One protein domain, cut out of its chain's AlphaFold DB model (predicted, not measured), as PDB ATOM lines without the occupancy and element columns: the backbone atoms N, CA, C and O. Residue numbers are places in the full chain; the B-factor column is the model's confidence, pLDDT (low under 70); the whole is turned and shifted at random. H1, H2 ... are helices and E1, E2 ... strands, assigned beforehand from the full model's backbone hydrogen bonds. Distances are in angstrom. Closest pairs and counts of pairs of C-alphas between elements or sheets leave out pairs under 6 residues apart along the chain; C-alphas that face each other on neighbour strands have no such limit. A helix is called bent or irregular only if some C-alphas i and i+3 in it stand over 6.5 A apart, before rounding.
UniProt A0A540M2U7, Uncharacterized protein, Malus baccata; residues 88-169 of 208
ATOM      1  N   ASP A  88     140.911 160.446 180.640       78.00
ATOM      2  CA  ASP A  88     142.013 159.835 179.903       78.00
ATOM      3  C   ASP A  88     143.378 160.487 180.220       78.00
ATOM      4  O   ASP A  88     144.422 159.836 180.120       78.00
ATOM      5  N   GLY A  89     143.372 161.722 180.724       80.00
ATOM      6  CA  GLY A  89     144.558 162.543 180.957       80.00
ATOM      7  C   GLY A  89     144.933 163.430 179.768       80.00
ATOM      8  O   GLY A  89     146.058 163.925 179.722       80.00
ATOM      9  N   TYR A  90     144.024 163.634 178.815       81.69
ATOM     10  CA  TYR A  90     144.104 164.701 177.827       81.69
ATOM     11  C   TYR A  90     144.250 166.072 178.510       81.69
ATOM     12  O   TYR A  90     143.771 166.295 179.622       81.69
ATOM     13  N   GLY A  91     144.964 166.997 177.866       81.50
ATOM     14  CA  GLY A  91     145.205 168.342 178.403       81.50
ATOM     15  C   GLY A  91     146.232 168.436 179.542       81.50
ATOM     16  O   GLY A  91     146.569 169.548 179.939       81.50
ATOM     17  N   THR A  92     146.801 167.325 180.041       86.62
ATOM     18  CA  THR A  92     147.935 167.391 180.993       86.62
ATOM     19  C   THR A  92     149.254 167.800 180.336       86.62
ATOM     20  O   THR A  92     150.207 168.132 181.032       86.62
ATOM     21  N   VAL A  93     149.326 167.731 179.004       89.69
ATOM     22  CA  VAL A  93     150.464 168.173 178.189       89.69
ATOM     23  C   VAL A  93     150.078 169.472 177.485       89.69
ATOM     24  O   VAL A  93     148.929 169.635 177.080       89.69
ATOM     25  N   THR A  94     151.027 170.391 177.330       91.31
ATOM     26  CA  THR A  94     150.800 171.725 176.765       91.31
ATOM     27  C   THR A  94     151.448 171.904 175.391       91.31
ATOM     28  O   THR A  94     152.344 171.164 174.979       91.31
ATOM     29  N   VAL A  95     151.062 172.972 174.687       91.88
ATOM     30  CA  VAL A  95     151.709 173.396 173.429       91.88
ATOM     31  C   VAL A  95     153.193 173.761 173.640       91.88
ATOM     32  O   VAL A  95     154.002 173.649 172.723       91.88
ATOM     33  N   LYS A  96     153.602 174.140 174.860       93.56
ATOM     34  CA  LYS A  96     155.017 174.378 175.183       93.56
ATOM     35  C   LYS A  96     155.826 173.078 175.160       93.56
ATOM     36  O   LYS A  96     156.957 173.076 174.678       93.56
ATOM     37  N   ASP A  97     155.233 171.983 175.627       91.00
ATOM     38  CA  ASP A  97     155.860 170.659 175.635       91.00
ATOM     39  C   ASP A  97     155.966 170.092 174.214       91.00
ATOM     40  O   ASP A  97     156.984 169.490 173.877       91.00
ATOM     41  N   TYR A  98     154.979 170.379 173.349       90.88
ATOM     42  CA  TYR A  98     155.084 170.136 171.904       90.88
ATOM     43  C   TYR A  98     156.340 170.794 171.321       90.88
ATOM     44  O   TYR A  98     157.177 170.102 170.749       90.88
ATOM     45  N   PHE A  99     156.514 172.108 171.504       93.06
ATOM     46  CA  PHE A  99     157.684 172.813 170.970       93.06
ATOM     47  C   PHE A  99     159.005 172.322 171.578       93.06
ATOM     48  O   PHE A  99     160.016 172.280 170.878       93.06
ATOM     49  N   HIS A 100     159.012 171.921 172.852       91.25
ATOM     50  CA  HIS A 100     160.194 171.352 173.496       91.25
ATOM     51  C   HIS A 100     160.586 169.996 172.887       91.25
ATOM     52  O   HIS A 100     161.735 169.819 172.490       91.25
ATOM     53  N   ALA A 101     159.634 169.069 172.743       88.94
ATOM     54  CA  ALA A 101     159.874 167.761 172.132       88.94
ATOM     55  C   ALA A 101     160.224 167.877 170.637       88.94
ATOM     56  O   ALA A 101     161.169 167.248 170.166       88.94
ATOM     57  N   ASN A 102     159.515 168.737 169.899       89.56
ATOM     58  CA  ASN A 102     159.772 169.008 168.487       89.56
ATOM     59  C   ASN A 102     161.204 169.539 168.271       89.56
ATOM     60  O   ASN A 102     161.908 169.037 167.398       89.56
ATOM     61  N   LYS A 103     161.693 170.445 169.135       89.62
ATOM     62  CA  LYS A 103     163.070 170.973 169.083       89.62
ATOM     63  C   LYS A 103     164.156 169.895 169.219       89.62
ATOM     64  O   LYS A 103     165.244 170.065 168.671       89.62
ATOM     65  N   GLU A 104     163.888 168.807 169.935       87.06
ATOM     66  CA  GLU A 104     164.810 167.667 170.023       87.06
ATOM     67  C   GLU A 104     164.775 166.799 168.754       87.06
ATOM     68  O   GLU A 104     165.818 166.319 168.320       87.06
ATOM     69  N   MET A 105     163.606 166.656 168.124       84.44
ATOM     70  CA  MET A 105     163.382 165.817 166.933       84.44
ATOM     71  C   MET A 105     163.823 166.460 165.612       84.44
ATOM     72  O   MET A 105     164.165 165.753 164.673       84.44
ATOM     73  N   ILE A 106     163.820 167.793 165.513       87.38
ATOM     74  CA  ILE A 106     164.330 168.510 164.327       87.38
ATOM     75  C   ILE A 106     165.864 168.569 164.271       87.38
ATOM     76  O   ILE A 106     166.424 169.097 163.309       87.38
ATOM     77  N   LYS A 107     166.564 168.075 165.301       87.19
ATOM     78  CA  LYS A 107     168.027 167.989 165.282       87.19
ATOM     79  C   LYS A 107     168.465 166.998 164.197       87.19
ATOM     80  O   LYS A 107     167.843 165.948 164.055       87.19
ATOM     81  N   PRO A 108     169.541 167.291 163.451       80.62
ATOM     82  CA  PRO A 108     170.040 166.380 162.433       80.62
ATOM     83  C   PRO A 108     170.635 165.127 163.090       80.62
ATOM     84  O   PRO A 108     171.751 165.157 163.601       80.62
ATOM     85  N   ASP A 109     169.883 164.030 163.068       79.38
ATOM     86  CA  ASP A 109     170.313 162.711 163.554       79.38
ATOM     87  C   ASP A 109     170.953 161.836 162.458       79.38
ATOM     88  O   ASP A 109     171.633 160.857 162.763       79.38
ATOM     89  N   GLY A 110     170.747 162.193 161.184       77.31
ATOM     90  CA  GLY A 110     171.243 161.459 160.017       77.31
ATOM     91  C   GLY A 110     170.587 160.090 159.801       77.31
ATOM     92  O   GLY A 110     171.103 159.294 159.018       77.31
ATOM     93  N   GLY A 111     169.491 159.789 160.502       81.81
ATOM     94  CA  GLY A 111     168.790 158.512 160.389       81.81
ATOM     95  C   GLY A 111     167.824 158.457 159.195       81.81
ATOM     96  O   GLY A 111     167.424 159.495 158.668       81.81
ATOM     97  N   PRO A 112     167.392 157.254 158.780       86.69
ATOM     98  CA  PRO A 112     166.254 157.102 157.876       86.69
ATOM     99  C   PRO A 112     164.919 157.380 158.603       86.69
ATOM    100  O   PRO A 112     164.879 157.416 159.845       86.69
ATOM    101  N   PRO A 113     163.801 157.496 157.859       89.94
ATOM    102  CA  PRO A 113     162.457 157.487 158.424       89.94
ATOM    103  C   PRO A 113     162.224 156.286 159.336       89.94
ATOM    104  O   PRO A 113     162.582 155.153 159.006       89.94
ATOM    105  N   ARG A 114     161.607 156.523 160.495       90.50
ATOM    106  CA  ARG A 114     161.441 155.497 161.528       90.50
ATOM    107  C   ARG A 114     160.149 155.641 162.313       90.50
ATOM    108  O   ARG A 114     159.704 156.742 162.630       90.50
ATOM    109  N   TRP A 115     159.585 154.497 162.676       93.69
ATOM    110  CA  TRP A 115     158.450 154.410 163.587       93.69
ATOM    111  C   TRP A 115     158.932 154.426 165.037       93.69
ATOM    112  O   TRP A 115     159.875 153.718 165.390       93.69
ATOM    113  N   PHE A 116     158.256 155.186 165.892       92.69
ATOM    114  CA  PHE A 116     158.467 155.177 167.337       92.69
ATOM    115  C   PHE A 116     157.132 155.104 168.083       92.69
ATOM    116  O   PHE A 116     156.084 155.465 167.549       92.69
ATOM    117  N   SER A 117     157.168 154.647 169.336       91.25
ATOM    118  CA  SER A 117     156.044 154.810 170.263       91.25
ATOM    119  C   SER A 117     156.400 155.877 171.300       91.25
ATOM    120  O   SER A 117     157.465 155.774 171.925       91.25
ATOM    121  N   PRO A 118     155.560 156.908 171.497       92.19
ATOM    122  CA  PRO A 118     155.775 157.896 172.547       92.19
ATOM    123  C   PRO A 118     155.678 157.245 173.929       92.19
ATOM    124  O   PRO A 118     154.700 156.559 174.224       92.19
ATOM    125  N   ILE A 119     156.643 157.501 174.818       89.75
ATOM    126  CA  ILE A 119     156.643 156.904 176.167       89.75
ATOM    127  C   ILE A 119     155.399 157.291 176.993       89.75
ATOM    128  O   ILE A 119     154.924 156.517 177.822       89.75
ATOM    129  N   ALA A 120     154.814 158.460 176.705       89.69
ATOM    130  CA  ALA A 120     153.586 158.958 177.324       89.69
ATOM    131  C   ALA A 120     152.334 158.108 177.021       89.69
ATOM    132  O   ALA A 120     151.344 158.234 177.739       89.69
ATOM    133  N   CYS A 121     152.362 157.244 175.999       89.44
ATOM    134  CA  CYS A 121     151.278 156.301 175.711       89.44
ATOM    135  C   CYS A 121     151.202 155.145 176.725       89.44
ATOM    136  O   CYS A 121     150.169 154.488 176.817       89.44
ATOM    137  N   GLY A 122     152.262 154.898 177.504       87.12
ATOM    138  CA  GLY A 122     152.300 153.802 178.471       87.12
ATOM    139  C   GLY A 122     152.285 152.421 177.808       87.12
ATOM    140  O   GLY A 122     152.890 152.216 176.756       87.12
ATOM    141  N   ARG A 123     151.622 151.454 178.452       84.94
ATOM    142  CA  ARG A 123     151.406 150.108 177.903       84.94
ATOM    143  C   ARG A 123     150.005 150.042 177.282       84.94
ATOM    144  O   ARG A 123     149.049 150.243 178.031       84.94
ATOM    145  N   PRO A 124     149.873 149.751 175.975       83.12
ATOM    146  CA  PRO A 124     148.576 149.500 175.356       83.12
ATOM    147  C   PRO A 124     147.876 148.299 175.998       83.12
ATOM    148  O   PRO A 124     148.539 147.379 176.485       83.12
ATOM    149  N   LEU A 125     146.541 148.290 175.965       84.00
ATOM    150  CA  LEU A 125     145.756 147.133 176.403       84.00
ATOM    151  C   LEU A 125     146.028 145.917 175.517       84.00
ATOM    152  O   LEU A 125     146.403 146.041 174.343       84.00
ATOM    153  N   LYS A 126     145.797 144.727 176.073       83.81
ATOM    154  CA  LYS A 126     145.917 143.487 175.311       83.81
ATOM    155  C   LYS A 126     144.954 143.500 174.113       83.81
ATOM    156  O   LYS A 126     143.791 143.863 174.254       83.81
ATOM    157  N   ASP A 127     145.459 143.094 172.948       88.06
ATOM    158  CA  ASP A 127     144.716 143.037 171.681       88.06
ATOM    159  C   ASP A 127     144.193 144.415 171.189       88.06
ATOM    160  O   ASP A 127     143.266 144.490 170.381       88.06
ATOM    161  N   SER A 128     144.811 145.518 171.641       87.69
ATOM    162  CA  SER A 128     144.499 146.876 171.168       87.69
ATOM    163  C   SER A 128     144.855 147.090 169.684       87.69
ATOM    164  O   SER A 128     145.893 146.616 169.212       87.69
ATOM    165  N   PRO A 129     144.021 147.817 168.913       94.06
ATOM    166  CA  PRO A 129     144.323 148.155 167.525       94.06
ATOM    167  C   PRO A 129     145.522 149.108 167.416       94.06
ATOM    168  O   PRO A 129     145.712 150.002 168.241       94.06
ATOM    169  N   ILE A 130     146.315 148.955 166.354       94.44
ATOM    170  CA  ILE A 130     147.444 149.848 166.066       94.44
ATOM    171  C   ILE A 130     146.921 151.167 165.487       94.44
ATOM    172  O   ILE A 130     146.175 151.163 164.508       94.44
ATOM    173  N   LEU A 131     147.367 152.294 166.046       95.19
ATOM    174  CA  LEU A 131     147.165 153.625 165.472       95.19
ATOM    175  C   LEU A 131     148.467 154.100 164.822       95.19
ATOM    176  O   LEU A 131     149.418 154.455 165.519       95.19
ATOM    177  N   LEU A 132     148.495 154.120 163.488       96.12
ATOM    178  CA  LEU A 132     149.592 154.698 162.713       96.12
ATOM    179  C   LEU A 132     149.361 156.205 162.540       96.12
ATOM    180  O   LEU A 132     148.419 156.614 161.864       96.12
ATOM    181  N   PHE A 133     150.230 157.026 163.126       95.81
ATOM    182  CA  PHE A 133     150.253 158.470 162.906       95.81
ATOM    183  C   PHE A 133     151.341 158.841 161.899       95.81
ATOM    184  O   PHE A 133     152.519 158.529 162.095       95.81
ATOM    185  N   LEU A 134     150.937 159.521 160.826       94.12
ATOM    186  CA  LEU A 134     151.832 160.067 159.809       94.12
ATOM    187  C   LEU A 134     152.158 161.531 160.151       94.12
ATOM    188  O   LEU A 134     151.251 162.261 160.557       94.12
ATOM    189  N   PRO A 135     153.421 161.973 160.016       91.94
ATOM    190  CA  PRO A 135     153.813 163.336 160.346       91.94
ATOM    191  C   PRO A 135     153.219 164.340 159.353       91.94
ATOM    192  O   PRO A 135     152.923 164.004 158.206       91.94
ATOM    193  N   GLY A 136     153.080 165.591 159.796       87.62
ATOM    194  CA  GLY A 136     152.770 166.706 158.909       87.62
ATOM    195  C   GLY A 136     154.036 167.277 158.264       87.62
ATOM    196  O   GLY A 136     155.082 166.632 158.207       87.62
ATOM    197  N   LEU A 137     153.946 168.542 157.844       84.69
ATOM    198  CA  LEU A 137     155.066 169.328 157.304       84.69
ATOM    199  C   LEU A 137     156.294 169.373 158.237       84.69
ATOM    200  O   LEU A 137     157.411 169.584 157.780       84.69
ATOM    201  N   ASP A 138     156.092 169.183 159.541       84.75
ATOM    202  CA  ASP A 138     157.143 169.195 160.557       84.75
ATOM    203  C   ASP A 138     158.020 167.928 160.558       84.75
ATOM    204  O   ASP A 138     159.097 167.941 161.150       84.75
ATOM    205  N   GLY A 139     157.562 166.822 159.961       88.25
ATOM    206  CA  GLY A 139     158.299 165.552 159.899       88.25
ATOM    207  C   GLY A 139     158.490 164.824 161.241       88.25
ATOM    208  O   GLY A 139     158.918 163.668 161.249       88.25
ATOM    209  N   THR A 140     158.179 165.428 162.395       89.94
ATOM    210  CA  THR A 140     158.617 164.897 163.702       89.94
ATOM    211  C   THR A 140     157.779 163.739 164.233       89.94
ATOM    212  O   THR A 140     158.261 162.963 165.053       89.94
ATOM    213  N   GLY A 141     156.516 163.629 163.821       90.50
ATOM    214  CA  GLY A 141     155.578 162.652 164.383       90.50
ATOM    215  C   GLY A 141     155.039 163.022 165.776       90.50
ATOM    216  O   GLY A 141     154.334 162.220 166.383       90.50
ATOM    217  N   TRP A 142     155.318 164.230 166.286       91.50
ATOM    218  CA  TRP A 142     154.842 164.705 167.598       91.50
ATOM    219  C   TRP A 142     153.532 165.509 167.560       91.50
ATOM    220  O   TRP A 142     153.075 165.980 168.600       91.50
ATOM    221  N   GLY A 143     152.876 165.627 166.399       91.19
ATOM    222  CA  GLY A 143     151.586 166.323 166.268       91.19
ATOM    223  C   GLY A 143     150.470 165.797 167.187       91.19
ATOM    224  O   GLY A 143     149.576 166.554 167.552       91.19
ATOM    225  N   LEU A 144     150.543 164.535 167.636       90.81
ATOM    226  CA  LEU A 144     149.596 163.943 168.593       90.81
ATOM    227  C   LEU A 144     149.979 164.106 170.074       90.81
ATOM    228  O   LEU A 144     149.315 163.508 170.921       90.81
ATOM    229  N   ILE A 145     151.003 164.895 170.431       92.56
ATOM    230  CA  ILE A 145     151.549 164.914 171.804       92.56
ATOM    231  C   ILE A 145     150.505 165.158 172.900       92.56
ATOM    232  O   ILE A 145     150.529 164.486 173.932       92.56
ATOM    233  N   LEU A 146     149.545 166.049 172.646       92.06
ATOM    234  CA  LEU A 146     148.461 166.379 173.577       92.06
ATOM    235  C   LEU A 146     147.548 165.171 173.863       92.06
ATOM    236  O   LEU A 146     146.949 165.089 174.932       92.06
ATOM    237  N   HIS A 147     147.480 164.220 172.927       92.25
ATOM    238  CA  HIS A 147     146.625 163.034 172.951       92.25
ATOM    239  C   HIS A 147     147.373 161.728 173.272       92.25
ATOM    240  O   HIS A 147     146.717 160.706 173.455       92.25
ATOM    241  N   HIS A 148     148.712 161.713 173.358       92.25
ATOM    242  CA  HIS A 148     149.495 160.473 173.525       92.25
ATOM    243  C   HIS A 148     149.012 159.607 174.702       92.25
ATOM    244  O   HIS A 148     148.789 158.407 174.536       92.25
ATOM    245  N   LYS A 149     148.796 160.221 175.871       90.06
ATOM    246  CA  LYS A 149     148.325 159.540 177.090       90.06
ATOM    247  C   LYS A 149     146.900 158.997 176.959       90.06
ATOM    248  O   LYS A 149     146.600 157.935 177.495       90.06
ATOM    249  N   ALA A 150     146.045 159.713 176.233       90.06
ATOM    250  CA  ALA A 150     144.668 159.321 175.980       90.06
ATOM    251  C   ALA A 150     144.581 158.139 175.008       90.06
ATOM    252  O   ALA A 150     144.039 157.084 175.335       90.06
ATOM    253  N   LEU A 151     145.194 158.295 173.833       90.62
ATOM    254  CA  LEU A 151     145.188 157.299 172.765       90.62
ATOM    255  C   LEU A 151     145.907 156.013 173.182       90.62
ATOM    256  O   LEU A 151     145.432 154.931 172.855       90.62
ATOM    257  N   GLY A 152     146.980 156.107 173.976       90.81
ATOM    258  CA  GLY A 152     147.693 154.944 174.512       90.81
ATOM    259  C   GLY A 152     146.848 154.012 175.393       90.81
ATOM    260  O   GLY A 152     147.173 152.834 175.506       90.81
ATOM    261  N   LYS A 153     145.724 154.488 175.959       88.44
ATOM    262  CA  LYS A 153     144.773 153.628 176.691       88.44
ATOM    263  C   LYS A 153     143.961 152.707 175.773       88.44
ATOM    264  O   LYS A 153     143.448 151.706 176.256       88.44
ATOM    265  N   ALA A 154     143.803 153.049 174.493       88.38
ATOM    266  CA  ALA A 154     142.932 152.337 173.553       88.38
ATOM    267  C   ALA A 154     143.663 151.765 172.326       88.38
ATOM    268  O   ALA A 154     143.159 150.829 171.711       88.38
ATOM    269  N   PHE A 155     144.839 152.299 171.986       92.88
ATOM    270  CA  PHE A 155     145.584 151.970 170.773       92.88
ATOM    271  C   PHE A 155     147.063 151.691 171.059       92.88
ATOM    272  O   PHE A 155     147.695 152.372 171.870       92.88
ATOM    273  N   GLU A 156     147.664 150.785 170.287       94.12
ATOM    274  CA  GLU A 156     149.118 150.740 170.130       94.12
ATOM    275  C   GLU A 156     149.548 151.897 169.211       94.12
ATOM    276  O   GLU A 156     149.533 151.789 167.984       94.12
ATOM    277  N   VAL A 157     149.888 153.045 169.808       94.69
ATOM    278  CA  VAL A 157     150.271 154.255 169.064       94.69
ATOM    279  C   VAL A 157     151.678 154.116 168.473       94.69
ATOM    280  O   VAL A 157     152.659 153.841 169.177       94.69
ATOM    281  N   ARG A 158     151.775 154.352 167.162       95.12
ATOM    282  CA  ARG A 158     153.004 154.335 166.366       95.12
ATOM    283  C   ARG A 158     153.079 155.614 165.536       95.12
ATOM    284  O   ARG A 158     152.320 155.783 164.586       95.12
ATOM    285  N   CYS A 159     154.005 156.500 165.875       95.25
ATOM    286  CA  CYS A 159     154.259 157.727 165.126       95.25
ATOM    287  C   CYS A 159     155.417 157.509 164.150       95.25
ATOM    288  O   CYS A 159     156.465 156.994 164.541       95.25
ATOM    289  N   LEU A 160     155.244 157.907 162.892       94.06
ATOM    290  CA  LEU A 160     156.336 157.994 161.928       94.06
ATOM    291  C   LEU A 160     157.066 159.330 162.109       94.06
ATOM    292  O   LEU A 160     156.445 160.389 162.161       94.06
ATOM    293  N   HIS A 161     158.391 159.267 162.173       92.06
ATOM    294  CA  HIS A 161     159.277 160.420 162.085       92.06
ATOM    295  C   HIS A 161     160.121 160.317 160.815       92.06
ATOM    296  O   HIS A 161     160.758 159.292 160.571       92.06
ATOM    297  N   ILE A 162     160.125 161.395 160.037       91.06
ATOM    298  CA  ILE A 162     160.983 161.632 158.879       91.06
ATOM    299  C   ILE A 162     161.960 162.747 159.290       91.06
ATOM    300  O   ILE A 162     161.508 163.864 159.561       91.06
ATOM    301  N   PRO A 163     163.270 162.473 159.418       88.62
ATOM    302  CA  PRO A 163     164.250 163.503 159.753       88.62
ATOM    303  C   PRO A 163     164.287 164.634 158.723       88.62
ATOM    304  O   PRO A 163     164.143 164.403 157.529       88.62
ATOM    305  N   VAL A 164     164.535 165.869 159.170       85.25
ATOM    306  CA  VAL A 164     164.498 167.076 158.311       85.25
ATOM    307  C   VAL A 164     165.498 167.007 157.144       85.25
ATOM    308  O   VAL A 164     165.268 167.577 156.079       85.25
ATOM    309  N   ASN A 165     166.602 166.284 157.341       81.44
ATOM    310  CA  ASN A 165     167.639 166.069 156.334       81.44
ATOM    311  C   ASN A 165     167.447 164.780 155.524       81.44
ATOM    312  O   ASN A 165     168.309 164.464 154.702       81.44
ATOM    313  N   ASP A 166     166.367 164.027 155.745       81.88
ATOM    314  CA  ASP A 166     166.081 162.858 154.929       81.88
ATOM    315  C   ASP A 166     165.788 163.288 153.485       81.88
ATOM    316  O   ASP A 166     164.910 164.101 153.192       81.88
ATOM    317  N   ARG A 167     166.592 162.745 152.576       73.88
ATOM    318  CA  ARG A 167     166.499 162.940 151.128       73.88
ATOM    319  C   ARG A 167     166.366 161.602 150.410       73.88
ATOM    320  O   ARG A 167     166.683 161.533 149.224       73.88
ATOM    321  N   THR A 168     165.938 160.541 151.106       72.38
ATOM    322  CA  THR A 168     165.673 159.249 150.468       72.38
ATOM    323  C   THR A 168     164.686 159.449 149.310       72.38
ATOM    324  O   THR A 168     163.573 159.938 149.517       72.38
ATOM    325  N   PRO A 169     165.087 159.158 148.057       67.56
ATOM    326  CA  PRO A 169     164.230 159.412 146.915       67.56
ATOM    327  C   PRO A 169     163.055 158.441 146.968       67.56
ATOM    328  O   PRO A 169     163.228 157.223 146.916       67.56
TER     329      PRO A 169
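AT A GLANCE: This is residues 88 to 169 of the 208 residues of an uncharacterized protein of Malus baccata (UniProt A0A540M2U7). A small three-strand sheet, E1, E3 and E2, makes one side of the domain, and H1 lies across from it, with the short helix H2 and the loop of residues 139 to 144 between them. The inner strand E3 pairs with E2 over its first part and with E1 over its last part, and long stretches with no named element make up much of the rest. The printed part has 82 residues, with two named helices and three named strands in the order H1, E1, E2, H2, E3; the sheet order E1, E3, E2 is mixed. The class is mixed, helices and strands, with 33 residues in named elements, under half of those printed. The whole is compact, with a radius of gyration of the C-alphas of 13.0 A and spans of 36 by 29 by 17 A.

HOW THE PARTS SIT: H1, residues 95 to 105, is not on the sheet. It only just touches H2, residues 145 to 151, with 3 pairs of C-alphas within 8 A; the closest C-alphas are those of Tyr 98 and Ile 145, 6.3 A apart, and the lines of the two helices are about perpendicular at 81 degrees. The edge strand E1, residues 114 to 118, is antiparallel to the inner strand E3, residues 156 to 161, at 132 degrees between directions; N 116 and O 159 are within hydrogen-bond range at 2.9 A. The other edge strand, E2, residues 130 to 133, is parallel to E3 at 26 degrees, with N 133 and O 158 within hydrogen-bond range at 2.8 A. The pairing is staggered: E3 pairs with E2 over residues 156 to 159 and with E1 over residues 159 to 161. E2, H2 and E3 form a strand-helix-strand unit, two parallel neighbour strands with a helix between them along the chain, and its crossover is right-handed. H2 is on the sheet but only grazes it, with its residues 145 to 151; its closest C-alphas to E3 are those of Leu 151 and Val 157, 7.0 A apart. H1 and E2 are apart, and H1 and E3 are only just apart, closest 8.3 A. In H1 every O i to N i+4 pair is within hydrogen-bond range; in H2 1 of 3 is, beside 2 of 4 O i to N i+3 pairs.

IN THESE COORDINATES: H1 begins at C-alpha 95 (151.709, 173.396, 173.429) and is 15.4 A long. E1 measures 12.6 A and E2 9.6 A. H2 measures 10.0 A and is irregular: C-alphas 146 and 149 are 7.7 A apart. E3 runs 16.2 A to C-alpha 161 (159.277, 160.420, 162.085).

THE WHOLE: The C-alphas of Asp 88 and Pro 169, the two farthest apart, are 39.8 A from each other. The printed part has no cut. The links E1 to E2 and E2 to H2 are long, H1 to E1 is short and H2 to E3 is tight. The mean pLDDT of the printed part is 88.4, and residue 169 is under 70.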